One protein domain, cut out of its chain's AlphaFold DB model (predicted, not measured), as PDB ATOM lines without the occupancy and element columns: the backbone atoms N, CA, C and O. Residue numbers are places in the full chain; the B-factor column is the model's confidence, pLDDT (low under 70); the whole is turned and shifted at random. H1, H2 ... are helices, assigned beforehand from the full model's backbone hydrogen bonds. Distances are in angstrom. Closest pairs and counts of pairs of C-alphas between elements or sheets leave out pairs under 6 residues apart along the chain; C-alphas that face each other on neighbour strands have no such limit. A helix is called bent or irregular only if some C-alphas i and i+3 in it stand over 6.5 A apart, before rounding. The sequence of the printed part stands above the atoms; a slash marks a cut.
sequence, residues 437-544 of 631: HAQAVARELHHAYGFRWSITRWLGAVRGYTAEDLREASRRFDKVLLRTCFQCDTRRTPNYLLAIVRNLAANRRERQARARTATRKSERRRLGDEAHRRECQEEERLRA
ATOM      1  N   HIS A 437     117.414 162.223  83.797       64.69
ATOM      2  CA  HIS A 437     118.612 162.865  83.308       64.69
ATOM      3  C   HIS A 437     119.509 163.124  84.516       64.69
ATOM      4  O   HIS A 437     119.139 163.873  85.417       64.69
ATOM      5  N   ALA A 438     120.715 162.550  84.530       77.38
ATOM      6  CA  ALA A 438     121.671 162.757  85.620       77.38
ATOM      7  C   ALA A 438     121.891 164.252  85.918       77.38
ATOM      8  O   ALA A 438     122.128 164.634  87.054       77.38
ATOM      9  N   GLN A 439     121.747 165.110  84.902       77.12
ATOM     10  CA  GLN A 439     121.799 166.564  85.042       77.12
ATOM     11  C   GLN A 439     120.609 167.165  85.811       77.12
ATOM     12  O   GLN A 439     120.811 168.136  86.532       77.12
ATOM     13  N   ALA A 440     119.396 166.628  85.653       79.69
ATOM     14  CA  ALA A 440     118.209 167.079  86.381       79.69
ATOM     15  C   ALA A 440     118.332 166.716  87.864       79.69
ATOM     16  O   ALA A 440     118.304 167.609  88.705       79.69
ATOM     17  N   VAL A 441     118.645 165.449  88.157       86.19
ATOM     18  CA  VAL A 441     118.949 164.988  89.522       86.19
ATOM     19  C   VAL A 441     120.112 165.782  90.112       86.19
ATOM     20  O   VAL A 441     120.057 166.235  91.245       86.19
ATOM     21  N   ALA A 442     121.170 166.037  89.341       87.88
ATOM     22  CA  ALA A 442     122.275 166.852  89.823       87.88
ATOM     23  C   ALA A 442     121.845 168.282  90.187       87.88
ATOM     24  O   ALA A 442     122.316 168.798  91.198       87.88
ATOM     25  N   ARG A 443     120.974 168.931  89.403       87.94
ATOM     26  CA  ARG A 443     120.439 170.262  89.746       87.94
ATOM     27  C   ARG A 443     119.617 170.210  91.031       87.94
ATOM     28  O   ARG A 443     119.854 171.024  91.913       87.94
ATOM     29  N   GLU A 444     118.731 169.227  91.155       90.62
ATOM     30  CA  GLU A 444     117.925 168.995  92.357       90.62
ATOM     31  C   GLU A 444     118.810 168.854  93.603       90.62
ATOM     32  O   GLU A 444     118.656 169.611  94.557       90.62
ATOM     33  N   LEU A 445     119.816 167.974  93.559       92.31
ATOM     34  CA  LEU A 445     120.740 167.763  94.678       92.31
ATOM     35  C   LEU A 445     121.561 169.019  95.007       92.31
ATOM     36  O   LEU A 445     121.848 169.279  96.173       92.31
ATOM     37  N   HIS A 446     121.950 169.806  93.998       93.00
ATOM     38  CA  HIS A 446     122.672 171.066  94.215       93.00
ATOM     39  C   HIS A 446     121.842 172.069  95.016       93.00
ATOM     40  O   HIS A 446     122.353 172.639  95.982       93.00
ATOM     41  N   HIS A 447     120.569 172.222  94.646       90.06
ATOM     42  CA  HIS A 447     119.627 173.085  95.348       90.06
ATOM     43  C   HIS A 447     119.284 172.541  96.741       90.06
ATOM     44  O   HIS A 447     119.384 173.283  97.714       90.06
ATOM     45  N   ALA A 448     118.960 171.249  96.851       90.12
ATOM     46  CA  ALA A 448     118.532 170.617  98.099       90.12
ATOM     47  C   ALA A 448     119.596 170.701  99.205       90.12
ATOM     48  O   ALA A 448     119.275 170.964 100.363       90.12
ATOM     49  N   TYR A 449     120.873 170.522  98.856       88.75
ATOM     50  CA  TYR A 449     121.968 170.585  99.826       88.75
ATOM     51  C   TYR A 449     122.603 171.973  99.973       88.75
ATOM     52  O   TYR A 449     123.510 172.130 100.793       88.75
ATOM     53  N   GLY A 450     122.162 172.974  99.201       88.31
ATOM     54  CA  GLY A 450     122.686 174.340  99.274       88.31
ATOM     55  C   GLY A 450     124.197 174.418  99.032       88.31
ATOM     56  O   GLY A 450     124.924 175.085  99.769       88.31
ATOM     57  N   PHE A 451     124.706 173.687  98.037       88.81
ATOM     58  CA  PHE A 451     126.147 173.578  97.812       88.81
ATOM     59  C   PHE A 451     126.802 174.925  97.471       88.81
ATOM     60  O   PHE A 451     126.395 175.612  96.539       88.81
ATOM     61  N   ARG A 452     127.926 175.241  98.137       88.50
ATOM     62  CA  ARG A 452     128.727 176.461  97.874       88.50
ATOM     63  C   ARG A 452     129.363 176.519  96.477       88.50
ATOM     64  O   ARG A 452     129.849 177.566  96.060       88.50
ATOM     65  N   TRP A 453     129.448 175.394  95.763       91.69
ATOM     66  CA  TRP A 453     129.935 175.391  94.380       91.69
ATOM     67  C   TRP A 453     128.924 176.061  93.458       91.69
ATOM     68  O   TRP A 453     127.725 175.884  93.634       91.69
ATOM     69  N   SER A 454     129.393 176.748  92.415       93.81
ATOM     70  CA  SER A 454     128.489 177.173  91.345       93.81
ATOM     71  C   SER A 454     127.845 175.955  90.677       93.81
ATOM     72  O   SER A 454     128.479 174.901  90.537       93.81
ATOM     73  N   ILE A 455     126.598 176.107  90.223       90.44
ATOM     74  CA  ILE A 455     125.863 175.029  89.552       90.44
ATOM     75  C   ILE A 455     126.643 174.483  88.345       90.44
ATOM     76  O   ILE A 455     126.728 173.274  88.153       90.44
ATOM     77  N   THR A 456     127.314 175.350  87.581       90.38
ATOM     78  CA  THR A 456     128.147 174.962  86.433       90.38
ATOM     79  C   THR A 456     129.318 174.068  86.844       90.38
ATOM     80  O   THR A 456     129.563 173.040  86.212       90.38
ATOM     81  N   ARG A 457     130.024 174.414  87.933       95.12
ATOM     82  CA  ARG A 457     131.133 173.606  88.463       95.12
ATOM     83  C   ARG A 457     130.640 172.250  88.963       95.12
ATOM     84  O   ARG A 457     131.283 171.236  88.704       95.12
ATOM     85  N   TRP A 458     129.501 172.230  89.651       93.94
ATOM     86  CA  TRP A 458     128.868 170.998  90.116       93.94
ATOM     87  C   TRP A 458     128.492 170.074  88.954       93.94
ATOM     88  O   TRP A 458     128.936 168.928  88.926       93.94
ATOM     89  N   LEU A 459     127.767 170.586  87.955       88.94
ATOM     90  CA  LEU A 459     127.381 169.825  86.765       88.94
ATOM     91  C   LEU A 459     128.595 169.297  85.988       88.94
ATOM     92  O   LEU A 459     128.560 168.174  85.486       88.94
ATOM     93  N   GLY A 460     129.684 170.070  85.927       87.50
ATOM     94  CA  GLY A 460     130.953 169.612  85.362       87.50
ATOM     95  C   GLY A 460     131.562 168.445  86.143       87.50
ATOM     96  O   GLY A 460     132.022 167.478  85.541       87.50
ATOM     97  N   ALA A 461     131.523 168.498  87.476       91.88
ATOM     98  CA  ALA A 461     132.095 167.466  88.338       91.88
ATOM     99  C   ALA A 461     131.278 166.170  88.385       91.88
ATOM    100  O   ALA A 461     131.858 165.100  88.564       91.88
ATOM    101  N   VAL A 462     129.954 166.248  88.211       91.62
ATOM    102  CA  VAL A 462     129.090 165.060  88.125       91.62
ATOM    103  C   VAL A 462     128.945 164.501  86.704       91.62
ATOM    104  O   VAL A 462     128.230 163.521  86.478       91.62
ATOM    105  N   ARG A 463     129.609 165.115  85.719       88.19
ATOM    106  CA  ARG A 463     129.533 164.685  84.322       88.19
ATOM    107  C   ARG A 463     130.034 163.245  84.182       88.19
ATOM    108  O   ARG A 463     131.166 162.929  84.531       88.19
ATOM    109  N   GLY A 464     129.193 162.381  83.613       82.56
ATOM    110  CA  GLY A 464     129.522 160.974  83.357       82.56
ATOM    111  C   GLY A 464     129.045 159.987  84.428       82.56
ATOM    112  O   GLY A 464     129.249 158.785  84.254       82.56
ATOM    113  N   TYR A 465     128.387 160.458  85.492       89.19
ATOM    114  CA  TYR A 465     127.636 159.600  86.414       89.19
ATOM    115  C   TYR A 465     126.166 159.491  85.991       89.19
ATOM    116  O   TYR A 465     125.652 160.346  85.270       89.19
ATOM    117  N   THR A 466     125.490 158.420  86.405       84.94
ATOM    118  CA  THR A 466     124.063 158.204  86.099       84.94
ATOM    119  C   THR A 466     123.181 158.790  87.199       84.94
ATOM    120  O   THR A 466     123.627 158.888  88.340       84.94
ATOM    121  N   ALA A 467     121.913 159.091  86.902       85.25
ATOM    122  CA  ALA A 467     120.943 159.539  87.909       85.25
ATOM    123  C   ALA A 467     120.846 158.580  89.104       85.25
ATOM    124  O   ALA A 467     120.892 159.009  90.254       85.25
ATOM    125  N   GLU A 468     120.848 157.274  88.831       81.88
ATOM    126  CA  GLU A 468     120.852 156.230  89.858       81.88
ATOM    127  C   GLU A 468     122.032 156.342  90.847       81.88
ATOM    128  O   GLU A 468     121.822 156.245  92.056       81.88
ATOM    129  N   ASP A 469     123.256 156.619  90.367       88.75
ATOM    130  CA  ASP A 469     124.417 156.797  91.251       88.75
ATOM    131  C   ASP A 469     124.241 158.039  92.115       88.75
ATOM    132  O   ASP A 469     124.604 158.027  93.286       88.75
ATOM    133  N   LEU A 470     123.704 159.114  91.534       92.31
ATOM    134  CA  LEU A 470     123.505 160.383  92.224       92.31
ATOM    135  C   LEU A 470     122.450 160.252  93.330       92.31
ATOM    136  O   LEU A 470     122.686 160.722  94.442       92.31
ATOM    137  N   ARG A 471     121.336 159.555  93.078       89.75
ATOM    138  CA  ARG A 471     120.293 159.306  94.087       89.75
ATOM    139  C   ARG A 471     120.722 158.335  95.175       89.75
ATOM    140  O   ARG A 471     120.446 158.558  96.350       89.75
ATOM    141  N   GLU A 472     121.397 157.246  94.818       89.94
ATOM    142  CA  GLU A 472     121.970 156.340  95.819       89.94
ATOM    143  C   GLU A 472     123.049 157.054  96.646       89.94
ATOM    144  O   GLU A 472     123.109 156.881  97.866       89.94
ATOM    145  N   ALA A 473     123.863 157.905  96.017       93.06
ATOM    146  CA  ALA A 473     124.835 158.713  96.735       93.06
ATOM    147  C   ALA A 473     124.166 159.705  97.685       93.06
ATOM    148  O   ALA A 473     124.613 159.805  98.822       93.06
ATOM    149  N   SER A 474     123.090 160.373  97.260       93.31
ATOM    150  CA  SER A 474     122.275 161.256  98.104       93.31
ATOM    151  C   SER A 474     121.716 160.508  99.318       93.31
ATOM    152  O   SER A 474     122.010 160.895 100.442       93.31
ATOM    153  N   ARG A 475     121.089 159.336  99.136       91.50
ATOM    154  CA  ARG A 475     120.602 158.509 100.259       91.50
ATOM    155  C   ARG A 475     121.706 158.121 101.249       91.50
ATOM    156  O   ARG A 475     121.488 158.096 102.461       91.50
ATOM    157  N   ARG A 476     122.904 157.784 100.759       91.31
ATOM    158  CA  ARG A 476     124.064 157.489 101.624       91.31
ATOM    159  C   ARG A 476     124.597 158.737 102.312       91.31
ATOM    160  O   ARG A 476     125.019 158.659 103.462       91.31
ATOM    161  N   PHE A 477     124.580 159.861 101.611       90.19
ATOM    162  CA  PHE A 477     124.997 161.151 102.125       90.19
ATOM    163  C   PHE A 477     124.069 161.621 103.247       90.19
ATOM    164  O   PHE A 477     124.563 161.948 104.323       90.19
ATOM    165  N   ASP A 478     122.752 161.504 103.077       86.38
ATOM    166  CA  ASP A 478     121.754 161.821 104.105       86.38
ATOM    167  C   ASP A 478     121.952 160.985 105.366       86.38
ATOM    168  O   ASP A 478     121.967 161.517 106.471       86.38
ATOM    169  N   LYS A 479     122.213 159.678 105.229       85.62
ATOM    170  CA  LYS A 479     122.530 158.813 106.380       85.62
ATOM    171  C   LYS A 479     123.777 159.271 107.139       85.62
ATOM    172  O   LYS A 479     123.843 159.102 108.355       85.62
ATOM    173  N   VAL A 480     124.772 159.831 106.449       83.44
ATOM    174  CA  VAL A 480     125.974 160.396 107.084       83.44
ATOM    175  C   VAL A 480     125.644 161.717 107.783       83.44
ATOM    176  O   VAL A 480     126.076 161.917 108.920       83.44
ATOM    177  N   LEU A 481     124.851 162.581 107.144       81.06
ATOM    178  CA  LEU A 481     124.393 163.849 107.720       81.06
ATOM    179  C   LEU A 481     123.484 163.647 108.939       81.06
ATOM    180  O   LEU A 481     123.567 164.419 109.880       81.06
ATOM    181  N   LEU A 482     122.660 162.600 108.967       77.56
ATOM    182  CA  LEU A 482     121.818 162.267 110.120       77.56
ATOM    183  C   LEU A 482     122.629 161.720 111.305       77.56
ATOM    184  O   LEU A 482     122.250 161.912 112.455       77.56
ATOM    185  N   ARG A 483     123.748 161.032 111.043       73.62
ATOM    186  CA  ARG A 483     124.596 160.430 112.088       73.62
ATOM    187  C   ARG A 483     125.617 161.388 112.691       73.62
ATOM    188  O   ARG A 483     126.163 161.091 113.748       73.62
ATOM    189  N   THR A 484     125.934 162.491 112.019       60.75
ATOM    190  CA  THR A 484     126.955 163.445 112.470       60.75
ATOM    191  C   THR A 484     126.400 164.858 112.474       60.75
ATOM    192  O   THR A 484     125.581 165.172 111.631       60.75
ATOM    193  N   CYS A 485     126.807 165.686 113.444       58.31
ATOM    194  CA  CYS A 485     126.217 167.003 113.713       58.31
ATOM    195  C   CYS A 485     125.827 167.761 112.427       58.31
ATOM    196  O   CYS A 485     126.681 168.164 111.633       58.31
ATOM    197  N   PHE A 486     124.514 167.949 112.248       55.78
ATOM    198  CA  PHE A 486     123.876 168.516 111.053       55.78
ATOM    199  C   PHE A 486     124.324 169.961 110.755       55.78
ATOM    200  O   PHE A 486     124.125 170.457 109.644       55.78
ATOM    201  N   GLN A 487     124.939 170.615 111.749       57.69
ATOM    202  CA  GLN A 487     125.443 171.990 111.723       57.69
ATOM    203  C   GLN A 487     126.917 172.098 111.289       57.69
ATOM    204  O   GLN A 487     127.415 173.202 111.081       57.69
ATOM    205  N   CYS A 488     127.639 170.984 111.127       63.53
ATOM    206  CA  CYS A 488     129.025 171.020 110.663       63.53
ATOM    207  C   CYS A 488     129.087 171.274 109.148       63.53
ATOM    208  O   CYS A 488     129.098 170.347 108.335       63.53
ATOM    209  N   ASP A 489     129.180 172.549 108.776       59.72
ATOM    210  CA  ASP A 489     129.255 173.054 107.397       59.72
ATOM    211  C   ASP A 489     130.405 172.421 106.574       59.72
ATOM    212  O   ASP A 489     130.347 172.291 105.351       59.72
ATOM    213  N   THR A 490     131.434 171.908 107.257       60.78
ATOM    214  CA  THR A 490     132.570 171.185 106.662       60.78
ATOM    215  C   THR A 490     132.182 169.872 105.971       60.78
ATOM    216  O   THR A 490     132.885 169.433 105.056       60.78
ATOM    217  N   ARG A 491     131.066 169.237 106.360       60.19
ATOM    218  CA  ARG A 491     130.602 167.965 105.769       60.19
ATOM    219  C   ARG A 491     129.533 168.132 104.693       60.19
ATOM    220  O   ARG A 491     129.374 167.228 103.878       60.19
ATOM    221  N   ARG A 492     128.900 169.306 104.585       67.81
ATOM    222  CA  ARG A 492     128.042 169.694 103.445       67.81
ATOM    223  C   ARG A 492     128.866 170.112 102.221       67.81
ATOM    224  O   ARG A 492     128.516 171.022 101.474       67.81
ATOM    225  N   THR A 493     130.006 169.455 102.012       83.31
ATOM    226  CA  THR A 493     130.890 169.747 100.890       83.31
ATOM    227  C   THR A 493     130.528 168.860  99.695       83.31
ATOM    228  O   THR A 493     130.456 167.636  99.839       83.31
ATOM    229  N   PRO A 494     130.376 169.433  98.484       88.00
ATOM    230  CA  PRO A 494     130.125 168.671  97.252       88.00
ATOM    231  C   PRO A 494     131.130 167.535  97.022       88.00
ATOM    232  O   PRO A 494     130.806 166.506  96.435       88.00
ATOM    233  N   ASN A 495     132.358 167.712  97.521       90.44
ATOM    234  CA  ASN A 495     133.435 166.729  97.452       90.44
ATOM    235  C   ASN A 495     133.075 165.395  98.111       90.44
ATOM    236  O   ASN A 495     133.451 164.345  97.592       90.44
ATOM    237  N   TYR A 496     132.355 165.420  99.234       89.19
ATOM    238  CA  TYR A 496     132.015 164.201  99.959       89.19
ATOM    239  C   TYR A 496     130.944 163.397  99.215       89.19
ATOM    240  O   TYR A 496     131.113 162.198  98.995       89.19
ATOM    241  N   LEU A 497     129.897 164.067  98.718       91.19
ATOM    242  CA  LEU A 497     128.904 163.434  97.850       91.19
ATOM    243  C   LEU A 497     129.567 162.860  96.583       91.19
ATOM    244  O   LEU A 497     129.334 161.703  96.241       91.19
ATOM    245  N   LEU A 498     130.476 163.605  95.940       92.62
ATOM    246  CA  LEU A 498     131.238 163.116  94.780       92.62
ATOM    247  C   LEU A 498     132.092 161.883  95.092       92.62
ATOM    248  O   LEU A 498     132.227 161.008  94.235       92.62
ATOM    249  N   ALA A 499     132.671 161.783  96.289       93.62
ATOM    250  CA  ALA A 499     133.422 160.598  96.700       93.62
ATOM    251  C   ALA A 499     132.515 159.357  96.781       93.62
ATOM    252  O   ALA A 499     132.892 158.289  96.291       93.62
ATOM    253  N   ILE A 500     131.297 159.511  97.314       93.50
ATOM    254  CA  ILE A 500     130.293 158.438  97.348       93.50
ATOM    255  C   ILE A 500     129.893 158.034  95.920       93.50
ATOM    256  O   ILE A 500     129.926 156.847  95.590       93.50
ATOM    257  N   VAL A 501     129.588 159.010  95.056       93.62
ATOM    258  CA  VAL A 501     129.228 158.778  93.644       93.62
ATOM    259  C   VAL A 501     130.341 158.026  92.904       93.62
ATOM    260  O   VAL A 501     130.075 157.053  92.198       93.62
ATOM    261  N   ARG A 502     131.610 158.418  93.099       94.62
ATOM    262  CA  ARG A 502     132.778 157.744  92.502       94.62
ATOM    263  C   ARG A 502     132.873 156.276  92.907       94.62
ATOM    264  O   ARG A 502     133.124 155.435  92.046       94.62
ATOM    265  N   ASN A 503     132.669 155.976  94.189       95.38
ATOM    266  CA  ASN A 503     132.720 154.610  94.706       95.38
ATOM    267  C   ASN A 503     131.597 153.745  94.102       95.38
ATOM    268  O   ASN A 503     131.858 152.657  93.590       95.38
ATOM    269  N   LEU A 504     130.366 154.265  94.068       92.75
ATOM    270  CA  LEU A 504     129.220 153.590  93.448       92.75
ATOM    271  C   LEU A 504     129.465 153.288  91.964       92.75
ATOM    272  O   LEU A 504     129.308 152.144  91.524       92.75
ATOM    273  N   ALA A 505     129.937 154.284  91.213       89.56
ATOM    274  CA  ALA A 505     130.247 154.133  89.799       89.56
ATOM    275  C   ALA A 505     131.355 153.094  89.552       89.56
ATOM    276  O   ALA A 505     131.252 152.302  88.611       89.56
ATOM    277  N   ALA A 506     132.397 153.065  90.391       91.12
ATOM    278  CA  ALA A 506     133.476 152.082  90.305       91.12
ATOM    279  C   ALA A 506     132.960 150.650  90.528       91.12
ATOM    280  O   ALA A 506     133.164 149.789  89.670       91.12
ATOM    281  N   ASN A 507     132.195 150.424  91.602       90.44
ATOM    282  CA  ASN A 507     131.612 149.114  91.914       90.44
ATOM    283  C   ASN A 507     130.706 148.609  90.786       90.44
ATOM    284  O   ASN A 507     130.713 147.430  90.428       90.44
ATOM    285  N   ARG A 508     129.919 149.506  90.187       85.94
ATOM    286  CA  ARG A 508     129.040 149.148  89.075       85.94
ATOM    287  C   ARG A 508     129.814 148.790  87.810       85.94
ATOM    288  O   ARG A 508     129.461 147.806  87.159       85.94
ATOM    289  N   ARG A 509     130.867 149.539  87.466       84.62
ATOM    290  CA  ARG A 509     131.743 149.205  86.328       84.62
ATOM    291  C   ARG A 509     132.379 147.831  86.508       84.62
ATOM    292  O   ARG A 509     132.407 147.055  85.557       84.62
ATOM    293  N   GLU A 510     132.815 147.507  87.721       89.50
ATOM    294  CA  GLU A 510     133.374 146.195  88.039       89.50
ATOM    295  C   GLU A 510     132.337 145.075  87.862       89.50
ATOM    296  O   GLU A 510     132.597 144.094  87.162       89.50
ATOM    297  N   ARG A 511     131.125 145.240  88.410       84.44
ATOM    298  CA  ARG A 511     130.024 144.276  88.218       84.44
ATOM    299  C   ARG A 511     129.685 144.082  86.738       84.44
ATOM    300  O   ARG A 511     129.547 142.948  86.288       84.44
ATOM    301  N   GLN A 512     129.603 145.167  85.966       79.94
ATOM    302  CA  GLN A 512     129.342 145.101  84.526       79.94
ATOM    303  C   GLN A 512     130.472 144.408  83.756       79.94
ATOM    304  O   GLN A 512     130.196 143.650  82.825       79.94
ATOM    305  N   ALA A 513     131.735 144.633  84.129       81.31
ATOM    306  CA  ALA A 513     132.872 143.945  83.527       81.31
ATOM    307  C   ALA A 513     132.811 142.433  83.795       81.31
ATOM    308  O   ALA A 513     132.906 141.645  82.854       81.31
ATOM    309  N   ARG A 514     132.552 142.029  85.047       85.31
ATOM    310  CA  ARG A 514     132.377 140.618  85.427       85.31
ATOM    311  C   ARG A 514     131.223 139.965  84.657       85.31
ATOM    312  O   ARG A 514     131.409 138.893  84.083       85.31
ATOM    313  N   ALA A 515     130.075 140.639  84.568       74.75
ATOM    314  CA  ALA A 515     128.915 140.155  83.821       74.75
ATOM    315  C   ALA A 515     129.227 139.965  82.326       74.75
ATOM    316  O   ALA A 515     128.958 138.903  81.777       74.75
ATOM    317  N   ARG A 516     129.877 140.941  81.674       74.81
ATOM    318  CA  ARG A 516     130.274 140.835  80.255       74.81
ATOM    319  C   ARG A 516     131.222 139.667  80.002       74.81
ATOM    320  O   ARG A 516     131.079 138.976  78.995       74.81
ATOM    321  N   THR A 517     132.183 139.444  80.894       83.50
ATOM    322  CA  THR A 517     133.113 138.313  80.792       83.50
ATOM    323  C   THR A 517     132.380 136.980  80.946       83.50
ATOM    324  O   THR A 517     132.625 136.061  80.163       83.50
ATOM    325  N   ALA A 518     131.433 136.887  81.883       81.75
ATOM    326  CA  ALA A 518     130.595 135.703  82.054       81.75
ATOM    327  C   ALA A 518     129.727 135.427  80.812       81.75
ATOM    328  O   ALA A 518     129.722 134.301  80.313       81.75
ATOM    329  N   THR A 519     129.078 136.454  80.249       75.56
ATOM    330  CA  THR A 519     128.281 136.325  79.019       75.56
ATOM    331  C   THR A 519     129.132 135.846  77.846       75.56
ATOM    332  O   THR A 519     128.763 134.876  77.196       75.56
ATOM    333  N   ARG A 520     130.312 136.444  77.618       76.31
ATOM    334  CA  ARG A 520     131.235 136.014  76.549       76.31
ATOM    335  C   ARG A 520     131.677 134.561  76.711       76.31
ATOM    336  O   ARG A 520     131.770 133.835  75.727       76.31
ATOM    337  N   LYS A 521     131.946 134.126  77.946       83.19
ATOM    338  CA  LYS A 521     132.309 132.732  78.240       83.19
ATOM    339  C   LYS A 521     131.149 131.780  77.936       83.19
ATOM    340  O   LYS A 521     131.380 130.726  77.349       83.19
ATOM    341  N   SER A 522     129.924 132.156  78.301       77.75
ATOM    342  CA  SER A 522     128.719 131.373  78.010       77.75
ATOM    343  C   SER A 522     128.433 131.290  76.511       77.75
ATOM    344  O   SER A 522     128.120 130.220  76.006       77.75
ATOM    345  N   GLU A 523     128.567 132.401  75.791       76.94
ATOM    346  CA  GLU A 523     128.345 132.468  74.344       76.94
ATOM    347  C   GLU A 523     129.382 131.637  73.584       76.94
ATOM    348  O   GLU A 523     129.023 130.861  72.704       76.94
ATOM    349  N   ARG A 524     130.657 131.701  73.991       82.31
ATOM    350  CA  ARG A 524     131.718 130.866  73.413       82.31
ATOM    351  C   ARG A 524     131.470 129.371  73.634       82.31
ATOM    352  O   ARG A 524     131.727 128.594  72.725       82.31
ATOM    353  N   ARG A 525     130.963 128.976  74.810       80.88
ATOM    354  CA  ARG A 525     130.542 127.588  75.070       80.88
ATOM    355  C   ARG A 525     129.399 127.184  74.145       80.88
ATOM    356  O   ARG A 525     129.534 126.203  73.436       80.88
ATOM    357  N   ARG A 526     128.350 128.008  74.057       81.50
ATOM    358  CA  ARG A 526     127.191 127.731  73.199       81.50
ATOM    359  C   ARG A 526     127.573 127.569  71.726       81.50
ATOM    360  O   ARG A 526     127.082 126.657  71.076       81.50
ATOM    361  N   LEU A 527     128.453 128.432  71.214       83.19
ATOM    362  CA  LEU A 527     128.963 128.333  69.843       83.19
ATOM    363  C   LEU A 527     129.810 127.071  69.633       83.19
ATOM    364  O   LEU A 527     129.703 126.456  68.578       83.19
ATOM    365  N   GLY A 528     130.607 126.669  70.629       86.31
ATOM    366  CA  GLY A 528     131.327 125.393  70.608       86.31
ATOM    367  C   GLY A 528     130.378 124.192  70.561       86.31
ATOM    368  O   GLY A 528     130.529 123.330  69.704       86.31
ATOM    369  N   ASP A 529     129.345 124.185  71.406       81.62
ATOM    370  CA  ASP A 529     128.350 123.107  71.465       81.62
ATOM    371  C   ASP A 529     127.473 123.053  70.196       81.62
ATOM    372  O   ASP A 529     127.015 121.990  69.779       81.62
ATOM    373  N   GLU A 530     127.181 124.199  69.575       82.44
ATOM    374  CA  GLU A 530     126.488 124.273  68.282       82.44
ATOM    375  C   GLU A 530     127.369 123.769  67.131       82.44
ATOM    376  O   GLU A 530     126.869 123.034  66.281       82.44
ATOM    377  N   ALA A 531     128.657 124.128  67.105       83.12
ATOM    378  CA  ALA A 531     129.601 123.640  66.098       83.12
ATOM    379  C   ALA A 531     129.779 122.121  66.194       83.12
ATOM    380  O   ALA A 531     129.591 121.429  65.201       83.12
ATOM    381  N   HIS A 532     130.001 121.601  67.404       78.62
ATOM    382  CA  HIS A 532     130.138 120.165  67.636       78.62
ATOM    383  C   HIS A 532     128.880 119.389  67.221       78.62
ATOM    384  O   HIS A 532     128.969 118.361  66.560       78.62
ATOM    385  N   ARG A 533     127.680 119.909  67.522       79.88
ATOM    386  CA  ARG A 533     126.427 119.281  67.065       79.88
ATOM    387  C   ARG A 533     126.296 119.250  65.544       79.88
ATOM    388  O   ARG A 533     125.778 118.270  65.020       79.88
ATOM    389  N   ARG A 534     126.739 120.299  64.843       79.12
ATOM    390  CA  ARG A 534     126.734 120.324  63.372       79.12
ATOM    391  C   ARG A 534     127.721 119.325  62.790       79.12
ATOM    392  O   ARG A 534     127.348 118.631  61.856       79.12
ATOM    393  N   GLU A 535     128.918 119.228  63.362       78.50
ATOM    394  CA  GLU A 535     129.912 118.223  62.968       78.50
ATOM    395  C   GLU A 535     129.346 116.808  63.137       78.50
ATOM    396  O   GLU A 535     129.363 116.041  62.181       78.50
ATOM    397  N   CYS A 536     128.728 116.495  64.284       78.94
ATOM    398  CA  CYS A 536     128.086 115.193  64.496       78.94
ATOM    399  C   CYS A 536     126.965 114.911  63.479       78.94
ATOM    400  O   CYS A 536     126.881 113.807  62.952       78.94
ATOM    401  N   GLN A 537     126.116 115.902  63.176       81.81
ATOM    402  CA  GLN A 537     125.028 115.756  62.198       81.81
ATOM    403  C   GLN A 537     125.536 115.590  60.762       81.81
ATOM    404  O   GLN A 537     124.965 114.827  59.985       81.81
ATOM    405  N   GLU A 538     126.585 116.319  60.386       80.62
ATOM    406  CA  GLU A 538     127.211 116.195  59.072       80.62
ATOM    407  C   GLU A 538     127.887 114.833  58.920       80.62
ATOM    408  O   GLU A 538     127.729 114.186  57.887       80.62
ATOM    409  N   GLU A 539     128.554 114.353  59.968       79.38
ATOM    410  CA  GLU A 539     129.150 113.023  59.990       79.38
ATOM    411  C   GLU A 539     128.081 111.924  59.883       79.38
ATOM    412  O   GLU A 539     128.230 110.998  59.088       79.38
ATOM    413  N   GLU A 540     126.959 112.047  60.599       81.38
ATOM    414  CA  GLU A 540     125.804 111.149  60.452       81.38
ATOM    415  C   GLU A 540     125.213 111.178  59.035       81.38
ATOM    416  O   GLU A 540     124.922 110.119  58.475       81.38
ATOM    417  N   ARG A 541     125.081 112.363  58.419       82.38
ATOM    418  CA  ARG A 541     124.597 112.494  57.035       82.38
ATOM    419  C   ARG A 541     125.537 111.804  56.050       82.38
ATOM    420  O   ARG A 541     125.079 111.022  55.223       82.38
ATOM    421  N   LEU A 542     126.842 112.052  56.166       78.44
ATOM    422  CA  LEU A 542     127.857 111.419  55.319       78.44
ATOM    423  C   LEU A 542     127.851 109.893  55.474       78.44
ATOM    424  O   LEU A 542     128.061 109.181  54.494       78.44
ATOM    425  N   ARG A 543     127.575 109.374  56.680       80.94
ATOM    426  CA  ARG A 543     127.422 107.928  56.907       80.94
ATOM    427  C   ARG A 543     126.179 107.348  56.225       80.94
ATOM    428  O   ARG A 543     126.233 106.212  55.769       80.94
ATOM    429  N   ALA A 544     125.084 108.102  56.148       81.81
ATOM    430  CA  ALA A 544     123.863 107.663  55.469       81.81
ATOM    431  C   ALA A 544     123.990 107.703  53.932       81.81
ATOM    432  O   ALA A 544     123.455 106.831  53.246       81.81
TER     433      ALA A 544
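This is residues 437 to 544 of the 631 residues of the protein "DDE-type integrase/transposase/recombinase" of Candidatus Woesearchaeota archaeon (UniProt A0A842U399). The model is a small compact head with one very long, straight helical arm: H1, H2, H3 and the first part of H4 make the head, and residues 509 to 544 of H4 stick out from it. Within the head, H3 packs on H1 at one end and on the first part of H4 farther along, while the short H2 packs on H1. The printed part has 108 residues with four named helices, H1, H2, H3 and H4 in that order, and no named strand; the class is all helix. The whole is extended, with a radius of gyration of the C-alphas of 24.6 A, and the C-alphas span 85 by 29 by 15 A along their three main axes, a rod in outline whose length is made by the arm.

H1 is residues 438 to 448, 15.1 A from first to last C-alpha, and begins with C-alpha 438 at (121.671, 162.757, 85.620). H2 is residues 455 to 461, seven residues from Ile 455 to Ala 461. H3 is residues 467 to 483, 24.5 A from first to last C-alpha, and its C-alpha 483 stands at (124.596, 160.430, 112.088). H4 is residues 494 to 544, the longest helix with 51 residues and 74.2 A from first to last C-alpha. It begins with C-alpha 494 at (130.125, 168.671, 97.252) and ends with C-alpha 544 at (123.863, 107.663, 55.469). No helix is bent or irregular.

H1 and H2 touch, and their closest C-alphas are those of Ala 442 and Leu 459, 6.7 A apart. They run opposite ways at a steep tilt of 53 degrees. H1 and H3 touch as well, H3 with residues 467 to 474 alone, and their closest C-alphas are those of Ala 438 and Ala 467, 4.0 A apart. These two run the same way at a shallow tilt of 24 degrees. H2 and H3 are apart, though they follow each other in the chain. H3 and H4 form a helical hairpin, two helices that follow each other, touch and run opposite ways, here at a steep tilt of 42 degrees. H4 touches H3 with residues 496 to 505 alone, and the closest C-alphas are those of Ala 473 and Val 501, 5.4 A apart. H2 and H4 are close but not clearly touching: their closest C-alphas, those of Trp 458 and Pro 494, are 7.6 A apart. H1 and H4 are only just apart, with their closest C-alphas 8.4 A from each other. The helix packing is mostly crossed, but only just: of 3 pairs that touch, 1 is at a shallow tilt. In H1, H2, H3 and H4 every pair of O of residue i and N of residue i+4 is within hydrogen-bond range.

The two C-alphas farthest apart are those of Gln 487 and Ala 544, 85.5 A. Residues 509 to 544, which belong to H4, stand free. The body without them has 72 residues, spans 31 by 27 by 15 A and has a radius of gyration of 11.4 A. The printed part has no cut. The link from H2 to H3, with 5 residues, is tight; the links from H1 to H2, with 6 residues, and from H3 to H4, with 10 residues, are short, and no link is long. The mean pLDDT of the printed part is 83.5. Confidence is low, under 70, at residue 437 and at residues 484 to 492, which lie in the link from H3 to H4.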